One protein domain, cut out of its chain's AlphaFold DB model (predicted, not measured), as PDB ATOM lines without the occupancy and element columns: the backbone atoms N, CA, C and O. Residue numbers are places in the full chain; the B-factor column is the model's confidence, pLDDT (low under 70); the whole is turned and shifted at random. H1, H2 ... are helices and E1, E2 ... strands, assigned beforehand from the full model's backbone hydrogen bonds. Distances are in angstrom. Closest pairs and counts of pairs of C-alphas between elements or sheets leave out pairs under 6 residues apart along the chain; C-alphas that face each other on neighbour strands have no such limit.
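Overview. This is residues 2 to 93, 262 to 281 and 295 to 311 of the 828 residues of an uncharacterized protein of Legionella clemsonensis (UniProt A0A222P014). A long helix, H1, packs with its residues 8 to 29 on one face of a twisted five-stranded sheet, whose opposite face has no named helix. Two shorter helices lie off the sheet: H2 packs on H1, and H3 packs on H2. The printed part has 129 residues, in the order H1 E1 H2 H3 E2 E3 E4 E5, and is of the mixed class, helices and strands. The sheet runs E1 E2 E3 E4 E5 and is mixed, antiparallel but for the parallel pair E2 and E3. The whole is compact, with a radius of gyration of the C-alphas of 14.7 A and spans of 43 by 33 by 30 A.

Arrangement. H1, residues 3 to 30, is on the sheet that begins with E1, residues 42 to 48, in two layers, a helix on one face of a sheet; the closest C-alphas of H1 and E1, Ala 22 and Val 45, are 6.0 A apart. H1, with residues 6 to 17 alone, touches H2, residues 51 to 65, at a steep tilt of 40 degrees, opposite ways; the closest C-alphas, Val 10 and Ile 61, are 6.1 A apart. H2, with residues 54 to 58 alone, touches H3, residues 71 to 78, about perpendicular at 77 degrees; the closest C-alphas, Ala 58 and Val 71, are 6.1 A apart. H1 and H3 are near each other. E2, residues 84 to 90, is antiparallel to E1, with N 45 and O 87 at 2.9 A. E3, residues 262 to 266, is parallel to E2, with N 88 and O 263 at 2.7 A. E4, residues 271 to 275, forms a hairpin with E3, with N 264 and O 273 at 2.8 A. E5, residues 295 to 301, is antiparallel to E4, with N 274 and O 297 at 2.8 A. In H1, H2 and H3 every O i to N i+4 pair is within hydrogen-bond range.

Along the chain. H1 begins at C-alpha 3 (46.528, 46.071, 98.218) and is 40.6 A long. E1 is 19.2 A long, H2 20.6 A, H3 10.5 A and E2 18.7 A. E3 is 13.1 A long, E4 12.7 A and E5 18.6 A, ending at C-alpha 301 (53.238, 42.105, 77.750). Residues 300 to 301 of E5 pair, antiparallel, with residues 307 to 308.

Size, cuts and confidence. The C-alphas of Ser 2 and Lys 32, the two farthest apart, are 46.4 A apart. Residues 94 to 261 are not printed, with 20.0 A between C-alphas 93 and 262; residues 282 to 294 are not printed, with 14.0 A between C-alphas 281 and 295. Of the links that are printed whole, H1 to E1 is long and the others are tight. The mean pLDDT of the printed part is 92.3, and residue 2 is under 70.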
ATOM      1  N   SER A   2      42.476  43.842  96.741       59.38
ATOM      2  CA  SER A   2      43.644  43.561  97.602       59.38
ATOM      3  C   SER A   2      44.727  44.609  97.323       59.38
ATOM      4  O   SER A   2      44.935  44.964  96.161       59.38
ATOM      5  N   LYS A   3      45.429  45.091  98.359       84.00
ATOM      6  CA  LYS A   3      46.528  46.071  98.218       84.00
ATOM      7  C   LYS A   3      47.593  45.610  97.216       84.00
ATOM      8  O   LYS A   3      48.157  46.417  96.484       84.00
ATOM      9  N   LEU A   4      47.811  44.297  97.113       87.88
ATOM     10  CA  LEU A   4      48.732  43.708  96.143       87.88
ATOM     11  C   LEU A   4      48.289  43.897  94.678       87.88
ATOM     12  O   LEU A   4      49.138  44.085  93.811       87.88
ATOM     13  N   LYS A   5      46.979  43.886  94.388       89.75
ATOM     14  CA  LYS A   5      46.451  44.171  93.039       89.75
ATOM     15  C   LYS A   5      46.616  45.640  92.665       89.75
ATOM     16  O   LYS A   5      47.068  45.932  91.565       89.75
ATOM     17  N   GLU A   6      46.326  46.549  93.591       89.31
ATOM     18  CA  GLU A   6      46.566  47.988  93.397       89.31
ATOM     19  C   GLU A   6      48.058  48.260  93.145       89.31
ATOM     20  O   GLU A   6      48.419  48.920  92.170       89.31
ATOM     21  N   LYS A   7      48.940  47.643  93.943       90.69
ATOM     22  CA  LYS A   7      50.394  47.697  93.746       90.69
ATOM     23  C   LYS A   7      50.828  47.163  92.377       90.69
ATOM     24  O   LYS A   7      51.665  47.785  91.728       90.69
ATOM     25  N   ALA A   8      50.251  46.056  91.913       93.75
ATOM     26  CA  ALA A   8      50.553  45.493  90.597       93.75
ATOM     27  C   ALA A   8      50.122  46.412  89.439       93.75
ATOM     28  O   ALA A   8      50.827  46.494  88.436       93.75
ATOM     29  N   ASN A   9      49.005  47.132  89.573       93.38
ATOM     30  CA  ASN A   9      48.572  48.117  88.574       93.38
ATOM     31  C   ASN A   9      49.561  49.284  88.485       93.38
ATOM     32  O   ASN A   9      50.016  49.639  87.398       93.38
ATOM     33  N   VAL A  10      49.962  49.826  89.637       93.75
ATOM     34  CA  VAL A  10      50.961  50.900  89.733       93.75
ATOM     35  C   VAL A  10      52.305  50.479  89.129       93.75
ATOM     36  O   VAL A  10      52.925  51.234  88.377       93.75
ATOM     37  N   GLN A  11      52.748  49.254  89.414       95.56
ATOM     38  CA  GLN A  11      53.974  48.686  88.849       95.56
ATOM     39  C   GLN A  11      53.898  48.525  87.326       95.56
ATOM     40  O   GLN A  11      54.870  48.845  86.639       95.56
ATOM     41  N   ALA A  12      52.753  48.095  86.787       97.06
ATOM     42  CA  ALA A  12      52.547  47.973  85.347       97.06
ATOM     43  C   ALA A  12      52.647  49.328  84.624       97.06
ATOM     44  O   ALA A  12      53.343  49.407  83.612       97.06
ATOM     45  N   ILE A  13      52.045  50.392  85.172       96.81
ATOM     46  CA  ILE A  13      52.135  51.761  84.622       96.81
ATOM     47  C   ILE A  13      53.593  52.235  84.592       96.81
ATOM     48  O   ILE A  13      54.105  52.645  83.550       96.81
ATOM     49  N   TYR A  14      54.308  52.093  85.709       97.06
ATOM     50  CA  TYR A  14      55.727  52.449  85.789       97.06
ATOM     51  C   TYR A  14      56.582  51.695  84.756       97.06
ATOM     52  O   TYR A  14      57.404  52.288  84.052       97.06
ATOM     53  N   MET A  15      56.372  50.384  84.621       98.06
ATOM     54  CA  MET A  15      57.090  49.564  83.642       98.06
ATOM     55  C   MET A  15      56.738  49.944  82.199       98.06
ATOM     56  O   MET A  15      57.626  49.928  81.343       98.06
ATOM     57  N   GLN A  16      55.484  50.316  81.920       98.00
ATOM     58  CA  GLN A  16      55.059  50.798  80.604       98.00
ATOM     59  C   GLN A  16      55.798  52.084  80.224       98.00
ATOM     60  O   GLN A  16      56.314  52.192  79.108       98.00
ATOM     61  N   TYR A  17      55.908  53.028  81.162       97.81
ATOM     62  CA  TYR A  17      56.632  54.280  80.947       97.81
ATOM     63  C   TYR A  17      58.109  54.032  80.605       97.81
ATOM     64  O   TYR A  17      58.640  54.558  79.621       97.81
ATOM     65  N   LEU A  18      58.769  53.156  81.372       98.00
ATOM     66  CA  LEU A  18      60.152  52.741  81.118       98.00
ATOM     67  C   LEU A  18      60.326  52.107  79.732       98.00
ATOM     68  O   LEU A  18      61.295  52.417  79.034       98.00
ATOM     69  N   LEU A  19      59.401  51.231  79.327       97.62
ATOM     70  CA  LEU A  19      59.429  50.578  78.019       97.62
ATOM     71  C   LEU A  19      59.335  51.602  76.880       97.62
ATOM     72  O   LEU A  19      60.173  51.581  75.973       97.62
ATOM     73  N   ALA A  20      58.377  52.528  76.948       96.31
ATOM     74  CA  ALA A  20      58.195  53.564  75.932       96.31
ATOM     75  C   ALA A  20      59.444  54.455  75.795       96.31
ATOM     76  O   ALA A  20      59.935  54.701  74.687       96.31
ATOM     77  N   LYS A  21      60.026  54.882  76.924       97.06
ATOM     78  CA  LYS A  21      61.247  55.701  76.927       97.06
ATOM     79  C   LYS A  21      62.459  54.931  76.393       97.06
ATOM     80  O   LYS A  21      63.226  55.474  75.596       97.06
ATOM     81  N   ALA A  22      62.606  53.654  76.751       97.06
ATOM     82  CA  ALA A  22      63.671  52.798  76.227       97.06
ATOM     83  C   ALA A  22      63.578  52.605  74.708       97.06
ATOM     84  O   ALA A  22      64.598  52.676  74.023       97.06
ATOM     85  N   GLN A  23      62.372  52.400  74.170       95.12
ATOM     86  CA  GLN A  23      62.151  52.283  72.726       95.12
ATOM     87  C   GLN A  23      62.584  53.554  71.988       95.12
ATOM     88  O   GLN A  23      63.292  53.459  70.983       95.12
ATOM     89  N   LYS A  24      62.233  54.736  72.512       93.94
ATOM     90  CA  LYS A  24      62.656  56.027  71.947       93.94
ATOM     91  C   LYS A  24      64.183  56.173  71.942       93.94
ATOM     92  O   LYS A  24      64.772  56.429  70.894       93.94
ATOM     93  N   ILE A  25      64.837  55.928  73.081       95.00
ATOM     94  CA  ILE A  25      66.304  56.018  73.198       95.00
ATOM     95  C   ILE A  25      66.993  55.020  72.256       95.00
ATOM     96  O   ILE A  25      67.988  55.354  71.608       95.00
ATOM     97  N   ALA A  26      66.478  53.792  72.152       94.19
ATOM     98  CA  ALA A  26      67.027  52.787  71.249       94.19
ATOM     99  C   ALA A  26      66.945  53.243  69.784       94.19
ATOM    100  O   ALA A  26      67.929  53.146  69.049       94.19
ATOM    101  N   GLN A  27      65.806  53.792  69.356       90.31
ATOM    102  CA  GLN A  27      65.644  54.328  68.002       90.31
ATOM    103  C   GLN A  27      66.644  55.460  67.719       90.31
ATOM    104  O   GLN A  27      67.321  55.434  66.690       90.31
ATOM    105  N   GLU A  28      66.825  56.393  68.656       90.50
ATOM    106  CA  GLU A  28      67.790  57.497  68.531       90.50
ATOM    107  C   GLU A  28      69.244  57.007  68.423       90.50
ATOM    108  O   GLU A  28      69.988  57.464  67.550       90.50
ATOM    109  N   LYS A  29      69.654  56.050  69.267       89.06
ATOM    110  CA  LYS A  29      71.009  55.462  69.237       89.06
ATOM    111  C   LYS A  29      71.270  54.640  67.978       89.06
ATOM    112  O   LYS A  29      72.404  54.566  67.501       89.06
ATOM    113  N   THR A  30      70.235  54.031  67.414       83.56
ATOM    114  CA  THR A  30      70.377  53.220  66.199       83.56
ATOM    115  C   THR A  30      70.740  54.061  64.991       83.56
ATOM    116  O   THR A  30      71.615  53.675  64.222       83.56
ATOM    117  N   ASN A  31      70.171  55.263  64.884       75.19
ATOM    118  CA  ASN A  31      70.516  56.211  63.823       75.19
ATOM    119  C   ASN A  31      72.001  56.626  63.848       75.19
ATOM    120  O   ASN A  31      72.513  57.134  62.854       75.19
ATOM    121  N   LYS A  32      72.699  56.394  64.967       79.06
ATOM    122  CA  LYS A  32      74.130  56.670  65.156       79.06
ATOM    123  C   LYS A  32      75.015  55.416  65.091       79.06
ATOM    124  O   LYS A  32      76.223  55.526  65.270       79.06
ATOM    125  N   ASN A  33      74.437  54.239  64.834       79.00
ATOM    126  CA  ASN A  33      75.122  52.943  64.887       79.00
ATOM    127  C   ASN A  33      75.792  52.662  66.254       79.00
ATOM    128  O   ASN A  33      76.922  52.180  66.343       79.00
ATOM    129  N   GLU A  34      75.102  53.014  67.345       83.00
ATOM    130  CA  GLU A  34      75.644  52.947  68.710       83.00
ATOM    131  C   GLU A  34      75.088  51.789  69.554       83.00
ATOM    132  O   GLU A  34      75.443  51.680  70.732       83.00
ATOM    133  N   LEU A  35      74.233  50.921  69.000       89.94
ATOM    134  CA  LEU A  35      73.580  49.849  69.759       89.94
ATOM    135  C   LEU A  35      74.313  48.501  69.661       89.94
ATOM    136  O   LEU A  35      74.403  47.928  68.580       89.94
ATOM    137  N   PRO A  36      74.766  47.927  70.790       95.00
ATOM    138  CA  PRO A  36      75.240  46.549  70.832       95.00
ATOM    139  C   PRO A  36      74.067  45.555  70.786       95.00
ATOM    140  O   PRO A  36      73.284  45.487  71.736       95.00
ATOM    141  N   PHE A  37      73.977  44.740  69.733       96.12
ATOM    142  CA  PHE A  37      72.924  43.728  69.595       96.12
ATOM    143  C   PHE A  37      73.291  42.383  70.228       96.12
ATOM    144  O   PHE A  37      74.350  41.812  69.966       96.12
ATOM    145  N   ASP A  38      72.388  41.825  71.021       97.19
ATOM    146  CA  ASP A  38      72.535  40.484  71.578       97.19
ATOM    147  C   ASP A  38      72.097  39.382  70.593       97.19
ATOM    148  O   ASP A  38      71.135  39.594  69.850       97.19
ATOM    149  N   PRO A  39      72.743  38.191  70.588       96.56
ATOM    150  CA  PRO A  39      72.322  37.047  69.771       96.56
ATOM    151  C   PRO A  39      70.834  36.679  69.859       96.56
ATOM    152  O   PRO A  39      70.281  36.163  68.886       96.56
ATOM    153  N   GLN A  40      70.170  36.956  70.985       93.94
ATOM    154  CA  GLN A  40      68.733  36.728  71.149       93.94
ATOM    155  C   GLN A  40      67.843  37.729  70.391       93.94
ATOM    156  O   GLN A  40      66.632  37.540  70.368       93.94
ATOM    157  N   GLY A  41      68.403  38.773  69.772       94.38
ATOM    158  CA  GLY A  41      67.628  39.875  69.194       94.38
ATOM    159  C   GLY A  41      67.189  40.867  70.270       94.38
ATOM    160  O   GLY A  41      66.010  41.179  70.407       94.38
ATOM    161  N   ARG A  42      68.136  41.330  71.085       95.56
ATOM    162  CA  ARG A  42      67.871  42.264  72.186       95.56
ATOM    163  C   ARG A  42      68.895  43.384  72.219       95.56
ATOM    164  O   ARG A  42      70.026  43.202  71.768       95.56
ATOM    165  N   VAL A  43      68.524  44.505  72.822       96.69
ATOM    166  CA  VAL A  43      69.439  45.610  73.143       96.69
ATOM    167  C   VAL A  43      69.280  46.009  74.607       96.69
ATOM    168  O   VAL A  43      68.207  45.843  75.184       96.69
ATOM    169  N   LEU A  44      70.358  46.492  75.224       97.25
ATOM    170  CA  LEU A  44      70.324  47.042  76.580       97.25
ATOM    171  C   LEU A  44      70.313  48.570  76.507       97.25
ATOM    172  O   LEU A  44      71.162  49.161  75.835       97.25
ATOM    173  N   VAL A  45      69.362  49.195  77.195       96.56
ATOM    174  CA  VAL A  45      69.154  50.646  77.191       96.56
ATOM    175  C   VAL A  45      69.030  51.144  78.620       96.56
ATOM    176  O   VAL A  45      68.123  50.736  79.331       96.56
ATOM    177  N   ASP A  46      69.904  52.051  79.039       96.31
ATOM    178  CA  ASP A  46      69.731  52.742  80.316       96.31
ATOM    179  C   ASP A  46      68.715  53.878  80.164       96.31
ATOM    180  O   ASP A  46      68.884  54.766  79.324       96.31
ATOM    181  N   VAL A  47      67.676  53.851  80.994       97.69
ATOM    182  CA  VAL A  47      66.645  54.883  81.105       97.69
ATOM    183  C   VAL A  47      66.819  55.583  82.443       97.69
ATOM    184  O   VAL A  47      66.626  54.959  83.482       97.69
ATOM    185  N   THR A  48      67.171  56.866  82.424       96.12
ATOM    186  CA  THR A  48      67.213  57.710  83.626       96.12
ATOM    187  C   THR A  48      65.950  58.565  83.683       96.12
ATOM    188  O   THR A  48      65.573  59.174  82.674       96.12
ATOM    189  N   LEU A  49      65.285  58.570  84.838       95.38
ATOM    190  CA  LEU A  49      64.076  59.353  85.080       95.38
ATOM    191  C   LEU A  49      64.416  60.659  85.807       95.38
ATOM    192  O   LEU A  49      65.031  60.639  86.872       95.38
ATOM    193  N   ASP A  50      64.009  61.784  85.234       94.31
ATOM    194  CA  ASP A  50      64.037  63.103  85.857       94.31
ATOM    195  C   ASP A  50      62.706  63.417  86.569       94.31
ATOM    196  O   ASP A  50      61.791  62.595  86.622       94.31
ATOM    197  N   ASN A  51      62.595  64.602  87.174       92.94
ATOM    198  CA  ASN A  51      61.388  64.972  87.917       92.94
ATOM    199  C   ASN A  51      60.136  65.072  87.033       92.94
ATOM    200  O   ASN A  51      59.070  64.694  87.504       92.94
ATOM    201  N   ASN A  52      60.257  65.493  85.770       95.62
ATOM    202  CA  ASN A  52      59.109  65.577  84.866       95.62
ATOM    203  C   ASN A  52      58.609  64.179  84.491       95.62
ATOM    204  O   ASN A  52      57.402  63.957  84.378       95.62
ATOM    205  N   ASP A  53      59.528  63.223  84.316       96.12
ATOM    206  CA  ASP A  53      59.147  61.825  84.111       96.12
ATOM    207  C   ASP A  53      58.351  61.304  85.315       96.12
ATOM    208  O   ASP A  53      57.303  60.680  85.157       96.12
ATOM    209  N   TRP A  54      58.824  61.595  86.532       94.88
ATOM    210  CA  TRP A  54      58.140  61.192  87.760       94.88
ATOM    211  C   TRP A  54      56.779  61.866  87.944       94.88
ATOM    212  O   TRP A  54      55.851  61.199  88.398       94.88
ATOM    213  N   ASP A  55      56.648  63.142  87.582       95.06
ATOM    214  CA  ASP A  55      55.365  63.850  87.590       95.06
ATOM    215  C   ASP A  55      54.381  63.191  86.612       95.06
ATOM    216  O   ASP A  55      53.247  62.903  86.988       95.06
ATOM    217  N   THR A  56      54.839  62.835  85.406       96.31
ATOM    218  CA  THR A  56      54.012  62.141  84.402       96.31
ATOM    219  C   THR A  56      53.531  60.781  84.915       96.31
ATOM    220  O   THR A  56      52.342  60.473  84.867       96.31
ATOM    221  N   ILE A  57      54.442  59.977  85.473       95.44
ATOM    222  CA  ILE A  57      54.109  58.670  86.061       95.44
ATOM    223  C   ILE A  57      53.096  58.839  87.204       95.44
ATOM    224  O   ILE A  57      52.152  58.058  87.322       95.44
ATOM    225  N   ALA A  58      53.273  59.861  88.046       94.69
ATOM    226  CA  ALA A  58      52.356  60.144  89.143       94.69
ATOM    227  C   ALA A  58      50.967  60.551  88.646       94.69
ATOM    228  O   ALA A  58      49.973  60.108  89.216       94.69
ATOM    229  N   GLU A  59      50.878  61.365  87.596       95.62
ATOM    230  CA  GLU A  59      49.608  61.745  86.976       95.62
ATOM    231  C   GLU A  59      48.856  60.528  86.433       95.62
ATOM    232  O   GLU A  59      47.674  60.371  86.743       95.62
ATOM    233  N   GLU A  60      49.532  59.638  85.702       95.25
ATOM    234  CA  GLU A  60      48.932  58.405  85.173       95.25
ATOM    235  C   GLU A  60      48.421  57.492  86.300       95.25
ATOM    236  O   GLU A  60      47.282  57.024  86.264       95.25
ATOM    237  N   ILE A  61      49.223  57.296  87.351       94.50
ATOM    238  CA  ILE A  61      48.829  56.498  88.521       94.50
ATOM    239  C   ILE A  61      47.642  57.128  89.256       94.50
ATOM    240  O   ILE A  61      46.705  56.427  89.637       94.50
ATOM    241  N   ASN A  62      47.661  58.444  89.460       93.94
ATOM    242  CA  ASN A  62      46.600  59.160  90.165       93.94
ATOM    243  C   ASN A  62      45.276  59.118  89.394       93.94
ATOM    244  O   ASN A  62      44.210  59.025  90.004       93.94
ATOM    245  N   GLN A  63      45.333  59.155  88.061       93.88
ATOM    246  CA  GLN A  63      44.161  58.969  87.206       93.88
ATOM    247  C   GLN A  63      43.591  57.551  87.329       93.88
ATOM    248  O   GLN A  63      42.378  57.407  87.498       93.88
ATOM    249  N   GLU A  64      44.448  56.527  87.301       91.00
ATOM    250  CA  GLU A  64      44.030  55.122  87.414       91.00
ATOM    251  C   GLU A  64      43.432  54.810  88.795       91.00
ATOM    252  O   GLU A  64      42.346  54.240  88.902       91.00
ATOM    253  N   LEU A  65      44.112  55.224  89.868       88.69
ATOM    254  CA  LEU A  65      43.685  54.949  91.243       88.69
ATOM    255  C   LEU A  65      42.588  55.895  91.740       88.69
ATOM    256  O   LEU A  65      41.926  55.589  92.728       88.69
ATOM    257  N   LYS A  66      42.374  57.034  91.068       91.19
ATOM    258  CA  LYS A  66      41.509  58.136  91.535       91.19
ATOM    259  C   LYS A  66      41.916  58.659  92.917       91.19
ATOM    260  O   LYS A  66      41.079  59.103  93.701       91.19
ATOM    261  N   GLU A  67      43.215  58.634  93.189       88.81
ATOM    262  CA  GLU A  67      43.831  59.100  94.428       88.81
ATOM    263  C   GLU A  67      44.933  60.114  94.124       88.81
ATOM    264  O   GLU A  67      45.424  60.202  93.003       88.81
ATOM    265  N   LYS A  68      45.326  60.909  95.126       89.62
ATOM    266  CA  LYS A  68      46.425  61.869  94.992       89.62
ATOM    267  C   LYS A  68      47.666  61.345  95.702       89.62
ATOM    268  O   LYS A  68      47.904  61.650  96.870       89.62
ATOM    269  N   ILE A  69      48.477  60.594  94.975       88.56
ATOM    270  CA  ILE A  69      49.789  60.127  95.405       88.56
ATOM    271  C   ILE A  69      50.844  61.143  94.961       88.56
ATOM    272  O   ILE A  69      50.866  61.604  93.820       88.56
ATOM    273  N   SER A  70      51.717  61.530  95.891       91.00
ATOM    274  CA  SER A  70      52.846  62.413  95.585       91.00
ATOM    275  C   SER A  70      54.016  61.638  94.978       91.00
ATOM    276  O   SER A  70      54.245  60.477  95.319       91.00
ATOM    277  N   VAL A  71      54.838  62.313  94.168       90.00
ATOM    278  CA  VAL A  71      56.089  61.752  93.630       90.00
ATOM    279  C   VAL A  71      57.001  61.206  94.734       90.00
ATOM    280  O   VAL A  71      57.597  60.145  94.573       90.00
ATOM    281  N   ALA A  72      57.087  61.887  95.881       89.44
ATOM    282  CA  ALA A  72      57.908  61.433  97.004       89.44
ATOM    283  C   ALA A  72      57.438  60.077  97.560       89.44
ATOM    284  O   ALA A  72      58.262  59.217  97.877       89.44
ATOM    285  N   VAL A  73      56.120  59.870  97.642       87.00
ATOM    286  CA  VAL A  73      55.533  58.592  98.066       87.00
ATOM    287  C   VAL A  73      55.790  57.510  97.018       87.00
ATOM    288  O   VAL A  73      56.221  56.423  97.387       87.00
ATOM    289  N   LEU A  74      55.629  57.815  95.726       88.00
ATOM    290  CA  LEU A  74      55.899  56.858  94.644       88.00
ATOM    291  C   LEU A  74      57.361  56.415  94.604       88.00
ATOM    292  O   LEU A  74      57.639  55.219  94.578       88.00
ATOM    293  N   LYS A  75      58.307  57.360  94.662       88.19
ATOM    294  CA  LYS A  75      59.745  57.046  94.709       88.19
ATOM    295  C   LYS A  75      60.078  56.132  95.888       88.19
ATOM    296  O   LYS A  75      60.844  55.182  95.731       88.19
ATOM    297  N   LYS A  76      59.476  56.391  97.055       84.69
ATOM    298  CA  LYS A  76      59.640  55.550  98.245       84.69
ATOM    299  C   LYS A  76      59.059  54.147  98.039       84.69
ATOM    300  O   LYS A  76      59.734  53.184  98.383       84.69
ATOM    301  N   GLU A  77      57.861  54.034  97.472       83.12
ATOM    302  CA  GLU A  77      57.186  52.748  97.233       83.12
ATOM    303  C   GLU A  77      57.937  51.878  96.218       83.12
ATOM    304  O   GLU A  77      58.071  50.669  96.405       83.12
ATOM    305  N   PHE A  78      58.480  52.481  95.157       84.94
ATOM    306  CA  PHE A  78      59.299  51.749  94.196       84.94
ATOM    307  C   PHE A  78      60.678  51.390  94.754       84.94
ATOM    308  O   PHE A  78      61.248  50.388  94.324       84.94
ATOM    309  N   GLY A  79      61.227  52.162  95.697       79.38
ATOM    310  CA  GLY A  79      62.447  51.806  96.431       79.38
ATOM    311  C   GLY A  79      63.679  51.572  95.543       79.38
ATOM    312  O   GLY A  79      64.553  50.776  95.892       79.38
ATOM    313  N   SER A  80      63.739  52.196  94.363       78.56
ATOM    314  CA  SER A  80      64.870  52.062  93.438       78.56
ATOM    315  C   SER A  80      66.138  52.660  94.051       78.56
ATOM    316  O   SER A  80      66.115  53.756  94.605       78.56
ATOM    317  N   LYS A  81      67.263  51.940  93.953       82.38
ATOM    318  CA  LYS A  81      68.561  52.411  94.477       82.38
ATOM    319  C   LYS A  81      69.153  53.551  93.642       82.38
ATOM    320  O   LYS A  81      69.990  54.300  94.124       82.38
ATOM    321  N   THR A  82      68.714  53.667  92.392       86.56
ATOM    322  CA  THR A  82      69.141  54.680  91.428       86.56
ATOM    323  C   THR A  82      67.938  55.157  90.624       86.56
ATOM    324  O   THR A  82      67.043  54.357  90.357       86.56
ATOM    325  N   ASP A  83      67.983  56.382  90.101       90.31
ATOM    326  CA  ASP A  83      66.988  56.888  89.138       90.31
ATOM    327  C   ASP A  83      67.130  56.275  87.728       90.31
ATOM    328  O   ASP A  83      66.445  56.679  86.790       90.31
ATOM    329  N   THR A  84      68.053  55.321  87.549       95.06
ATOM    330  CA  THR A  84      68.287  54.629  86.278       95.06
ATOM    331  C   THR A  84      67.789  53.187  86.319       95.06
ATOM    332  O   THR A  84      68.097  52.430  87.239       95.06
ATOM    333  N   THR A  85      67.080  52.783  85.269       97.75
ATOM    334  CA  THR A  85      66.693  51.396  84.998       97.75
ATOM    335  C   THR A  85      67.337  50.940  83.696       97.75
ATOM    336  O   THR A  85      67.230  51.614  82.673       97.75
ATOM    337  N   THR A  86      67.988  49.779  83.702       97.94
ATOM    338  CA  THR A  86      68.508  49.164  82.476       97.94
ATOM    339  C   THR A  86      67.412  48.305  81.845       97.94
ATOM    340  O   THR A  86      66.961  47.322  82.423       97.94
ATOM    341  N   VAL A  87      66.970  48.644  80.641       98.31
ATOM    342  CA  VAL A  87      65.929  47.920  79.907       98.31
ATOM    343  C   VAL A  87      66.569  46.947  78.918       98.31
ATOM    344  O   VAL A  87      67.263  47.348  77.986       98.31
ATOM    345  N   SER A  88      66.333  45.653  79.124       98.00
ATOM    346  CA  SER A  88      66.595  44.569  78.179       98.00
ATOM    347  C   SER A  88      65.436  44.467  77.194       98.00
ATOM    348  O   SER A  88      64.496  43.690  77.380       98.00
ATOM    349  N   LEU A  89      65.515  45.300  76.158       97.19
ATOM    350  CA  LEU A  89      64.476  45.478  75.155       97.19
ATOM    351  C   LEU A  89      64.536  44.358  74.113       97.19
ATOM    352  O   LEU A  89      65.569  44.147  73.470       97.19
ATOM    353  N   ASP A  90      63.417  43.662  73.940       95.38
ATOM    354  CA  ASP A  90      63.196  42.723  72.839       95.38
ATOM    355  C   ASP A  90      62.836  43.502  71.570       95.38
ATOM    356  O   ASP A  90      61.892  44.294  71.554       95.38
ATOM    357  N   ILE A  91      63.618  43.301  70.508       92.19
ATOM    358  CA  ILE A  91      63.500  44.095  69.280       92.19
ATOM    359  C   ILE A  91      62.590  43.462  68.228       92.19
ATOM    360  O   ILE A  91      62.381  44.084  67.187       92.19
ATOM    361  N   SER A  92      62.069  42.257  68.474       84.38
ATOM    362  CA  SER A  92      61.330  41.448  67.489       84.38
ATOM    363  C   SER A  92      60.143  42.161  66.833       84.38
ATOM    364  O   SER A  92      59.863  41.892  65.673       84.38
ATOM    365  N   ASN A  93      59.505  43.113  67.518       75.75
ATOM    366  CA  ASN A  93      58.362  43.877  67.002       75.75
ATOM    367  C   ASN A  93      58.701  45.346  66.701       75.75
ATOM    368  O   ASN A  93      57.844  46.224  66.770       75.75
ATOM    369  N   VAL A 262      66.460  46.338  86.564       98.19
ATOM    370  CA  VAL A 262      66.503  45.818  85.193       98.19
ATOM    371  C   VAL A 262      65.118  45.398  84.730       98.19
ATOM    372  O   VAL A 262      64.546  44.466  85.286       98.19
ATOM    373  N   LEU A 263      64.592  46.052  83.696       98.50
ATOM    374  CA  LEU A 263      63.335  45.669  83.050       98.50
ATOM    375  C   LEU A 263      63.634  44.767  81.854       98.50
ATOM    376  O   LEU A 263      64.351  45.165  80.944       98.50
ATOM    377  N   HIS A 264      63.076  43.566  81.826       98.19
ATOM    378  CA  HIS A 264      63.203  42.631  80.714       98.19
ATOM    379  C   HIS A 264      61.849  42.414  80.049       98.19
ATOM    380  O   HIS A 264      60.916  41.959  80.701       98.19
ATOM    381  N   THR A 265      61.749  42.702  78.754       97.00
ATOM    382  CA  THR A 265      60.547  42.422  77.951       97.00
ATOM    383  C   THR A 265      60.761  41.172  77.118       97.00
ATOM    384  O   THR A 265      61.826  41.057  76.523       97.00
ATOM    385  N   ASP A 266      59.800  40.265  77.024       94.56
ATOM    386  CA  ASP A 266      59.859  39.066  76.183       94.56
ATOM    387  C   ASP A 266      58.567  38.939  75.370       94.56
ATOM    388  O   ASP A 266      57.509  38.598  75.907       94.56
ATOM    389  N   ASN A 267      58.652  39.230  74.069       91.31
ATOM    390  CA  ASN A 267      57.487  39.205  73.186       91.31
ATOM    391  C   ASN A 267      57.029  37.774  72.868       91.31
ATOM    392  O   ASN A 267      55.876  37.587  72.496       91.31
ATOM    393  N   GLN A 268      57.908  36.769  72.989       89.00
ATOM    394  CA  GLN A 268      57.557  35.369  72.722       89.00
ATOM    395  C   GLN A 268      56.811  34.737  73.895       89.00
ATOM    396  O   GLN A 268      55.956  33.883  73.678       89.00
ATOM    397  N   GLN A 269      57.146  35.133  75.124       90.75
ATOM    398  CA  GLN A 269      56.464  34.671  76.335       90.75
ATOM    399  C   GLN A 269      55.327  35.595  76.787       90.75
ATOM    400  O   GLN A 269      54.618  35.237  77.719       90.75
ATOM    401  N   HIS A 270      55.145  36.757  76.152       93.62
ATOM    402  CA  HIS A 270      54.165  37.772  76.559       93.62
ATOM    403  C   HIS A 270      54.374  38.271  77.996       93.62
ATOM    404  O   HIS A 270      53.416  38.509  78.731       93.62
ATOM    405  N   LEU A 271      55.635  38.457  78.404       95.75
ATOM    406  CA  LEU A 271      55.987  38.888  79.759       95.75
ATOM    407  C   LEU A 271      56.875  40.131  79.764       95.75
ATOM    408  O   LEU A 271      57.790  40.283  78.956       95.75
ATOM    409  N   ALA A 272      56.648  40.991  80.752       97.88
ATOM    410  CA  ALA A 272      57.583  42.015  81.181       97.88
ATOM    411  C   ALA A 272      57.947  41.758  82.646       97.88
ATOM    412  O   ALA A 272      57.065  41.655  83.497       97.88
ATOM    413  N   THR A 273      59.239  41.661  82.953       98.12
ATOM    414  CA  THR A 273      59.728  41.392  84.309       98.12
ATOM    415  C   THR A 273      60.715  42.462  84.750       98.12
ATOM    416  O   THR A 273      61.776  42.620  84.146       98.12
ATOM    417  N   LEU A 274      60.393  43.170  85.828       98.06
ATOM    418  CA  LEU A 274      61.293  44.091  86.512       98.06
ATOM    419  C   LEU A 274      62.053  43.347  87.618       98.06
ATOM    420  O   LEU A 274      61.461  42.729  88.501       98.06
ATOM    421  N   ILE A 275      63.379  43.414  87.573       97.19
ATOM    422  CA  ILE A 275      64.295  42.840  88.559       97.19
ATOM    423  C   ILE A 275      64.869  43.993  89.371       97.19
ATOM    424  O   ILE A 275      65.582  44.837  88.827       97.19
ATOM    425  N   LYS A 276      64.590  44.023  90.672       95.00
ATOM    426  CA  LYS A 276      65.069  45.107  91.532       95.00
ATOM    427  C   LYS A 276      66.593  45.096  91.693       95.00
ATOM    428  O   LYS A 276      67.240  44.041  91.791       95.00
ATOM    429  N   GLY A 277      67.150  46.300  91.716       92.44
ATOM    430  CA  GLY A 277      68.551  46.606  91.946       92.44
ATOM    431  C   GLY A 277      69.009  46.259  93.361       92.44
ATOM    432  O   GLY A 277      68.229  46.201  94.307       92.44
ATOM    433  N   SER A 278      70.305  46.020  93.510       91.12
ATOM    434  CA  SER A 278      71.000  45.880  94.793       91.12
ATOM    435  C   SER A 278      72.410  46.412  94.587       91.12
ATOM    436  O   SER A 278      72.875  46.393  93.458       91.12
ATOM    437  N   GLU A 279      73.112  46.876  95.616       89.81
ATOM    438  CA  GLU A 279      74.525  47.276  95.477       89.81
ATOM    439  C   GLU A 279      75.498  46.115  95.715       89.81
ATOM    440  O   GLU A 279      76.659  46.135  95.276       89.81
ATOM    441  N   ASN A 280      74.998  45.070  96.371       89.88
ATOM    442  CA  ASN A 280      75.790  43.976  96.893       89.88
ATOM    443  C   ASN A 280      75.487  42.667  96.174       89.88
ATOM    444  O   ASN A 280      74.373  42.429  95.706       89.88
ATOM    445  N   THR A 281      76.497  41.799  96.075       89.25
ATOM    446  CA  THR A 281      76.293  40.464  95.493       89.25
ATOM    447  C   THR A 281      75.738  39.479  96.515       89.25
ATOM    448  O   THR A 281      75.937  39.631  97.719       89.25
ATOM    449  N   GLN A 295      63.771  41.601  94.291       94.81
ATOM    450  CA  GLN A 295      62.406  41.267  93.889       94.81
ATOM    451  C   GLN A 295      62.322  41.095  92.370       94.81
ATOM    452  O   GLN A 295      62.972  41.831  91.624       94.81
ATOM    453  N   LEU A 296      61.534  40.119  91.931       96.19
ATOM    454  CA  LEU A 296      61.113  39.915  90.554       96.19
ATOM    455  C   LEU A 296      59.629  40.286  90.476       96.19
ATOM    456  O   LEU A 296      58.808  39.700  91.179       96.19
ATOM    457  N   ILE A 297      59.298  41.269  89.646       96.81
ATOM    458  CA  ILE A 297      57.934  41.761  89.433       96.81
ATOM    459  C   ILE A 297      57.571  41.447  87.987       96.81
ATOM    460  O   ILE A 297      58.194  41.992  87.081       96.81
ATOM    461  N   THR A 298      56.600  40.562  87.770       96.88
ATOM    462  CA  THR A 298      56.216  40.091  86.432       96.88
ATOM    463  C   THR A 298      54.803  40.535  86.087       96.88
ATOM    464  O   THR A 298      53.875  40.385  86.884       96.88
ATOM    465  N   HIS A 299      54.643  41.054  84.875       97.50
ATOM    466  CA  HIS A 299      53.397  41.537  84.296       97.50
ATOM    467  C   HIS A 299      53.255  41.046  82.854       97.50
ATOM    468  O   HIS A 299      54.227  40.612  82.231       97.50
ATOM    469  N   THR A 300      52.040  41.114  82.329       95.81
ATOM    470  CA  THR A 300      51.724  40.668  80.970       95.81
ATOM    471  C   THR A 300      52.187  41.710  79.962       95.81
ATOM    472  O   THR A 300      51.891  42.889  80.132       95.81
ATOM    473  N   LEU A 301      52.863  41.281  78.900       95.38
ATOM    474  CA  LEU A 301      53.238  42.105  77.750       95.38
ATOM    475  C   LEU A 301      52.383  41.714  76.540       95.38
ATOM    476  O   LEU A 301      52.528  40.618  75.997       95.38
ATOM    477  N   THR A 302      51.494  42.606  76.106       91.94
ATOM    478  CA  THR A 302      50.639  42.357  74.937       91.94
ATOM    479  C   THR A 302      51.417  42.514  73.629       91.94
ATOM    480  O   THR A 302      52.502  43.098  73.590       91.94
ATOM    481  N   LYS A 303      50.851  42.019  72.522       85.69
ATOM    482  CA  LYS A 303      51.449  42.133  71.180       85.69
ATOM    483  C   LYS A 303      51.653  43.581  70.734       85.69
ATOM    484  O   LYS A 303      52.598  43.870  70.008       85.69
ATOM    485  N   GLU A 304      50.814  44.492  71.216       87.06
ATOM    486  CA  GLU A 304      50.892  45.937  70.981       87.06
ATOM    487  C   GLU A 304      51.933  46.632  71.877       87.06
ATOM    488  O   GLU A 304      51.964  47.858  71.936       87.06
ATOM    489  N   ALA A 305      52.777  45.866  72.578       88.81
ATOM    490  CA  ALA A 305      53.784  46.357  73.516       88.81
ATOM    491  C   ALA A 305      53.202  47.159  74.698       88.81
ATOM    492  O   ALA A 305      53.828  48.103  75.184       88.81
ATOM    493  N   ASN A 306      52.019  46.755  75.175       93.62
ATOM    494  CA  ASN A 306      51.425  47.278  76.404       93.62
ATOM    495  C   ASN A 306      51.681  46.329  77.578       93.62
ATOM    496  O   ASN A 306      51.526  45.115  77.447       93.62
ATOM    497  N   ILE A 307      52.013  46.885  78.739       96.81
ATOM    498  CA  ILE A 307      52.206  46.151  79.985       96.81
ATOM    499  C   ILE A 307      50.926  46.240  80.813       96.81
ATOM    500  O   ILE A 307      50.461  47.326  81.154       96.81
ATOM    501  N   LYS A 308      50.352  45.081  81.140       95.69
ATOM    502  CA  LYS A 308      49.154  44.950  81.977       95.69
ATOM    503  C   LYS A 308      49.488  44.216  83.266       95.69
ATOM    504  O   LYS A 308      50.246  43.247  83.256       95.69
ATOM    505  N   SER A 309      48.880  44.655  84.363       94.56
ATOM    506  CA  SER A 309      49.001  44.012  85.671       94.56
ATOM    507  C   SER A 309      48.710  42.515  85.591       94.56
ATOM    508  O   SER A 309      47.752  42.090  84.939       94.56
ATOM    509  N   HIS A 310      49.500  41.721  86.306       92.75
ATOM    510  CA  HIS A 310      49.267  40.285  86.410       92.75
ATOM    511  C   HIS A 310      47.925  40.002  87.106       92.75
ATOM    512  O   HIS A 310      47.601  40.647  88.103       92.75
ATOM    513  N   SER A 311      47.157  39.026  86.613       90.06
ATOM    514  CA  SER A 311      45.840  38.663  87.175       90.06
ATOM    515  C   SER A 311      45.928  38.116  88.608       90.06
ATOM    516  O   SER A 311      45.042  38.357  89.434       90.06
TER     517      SER A 311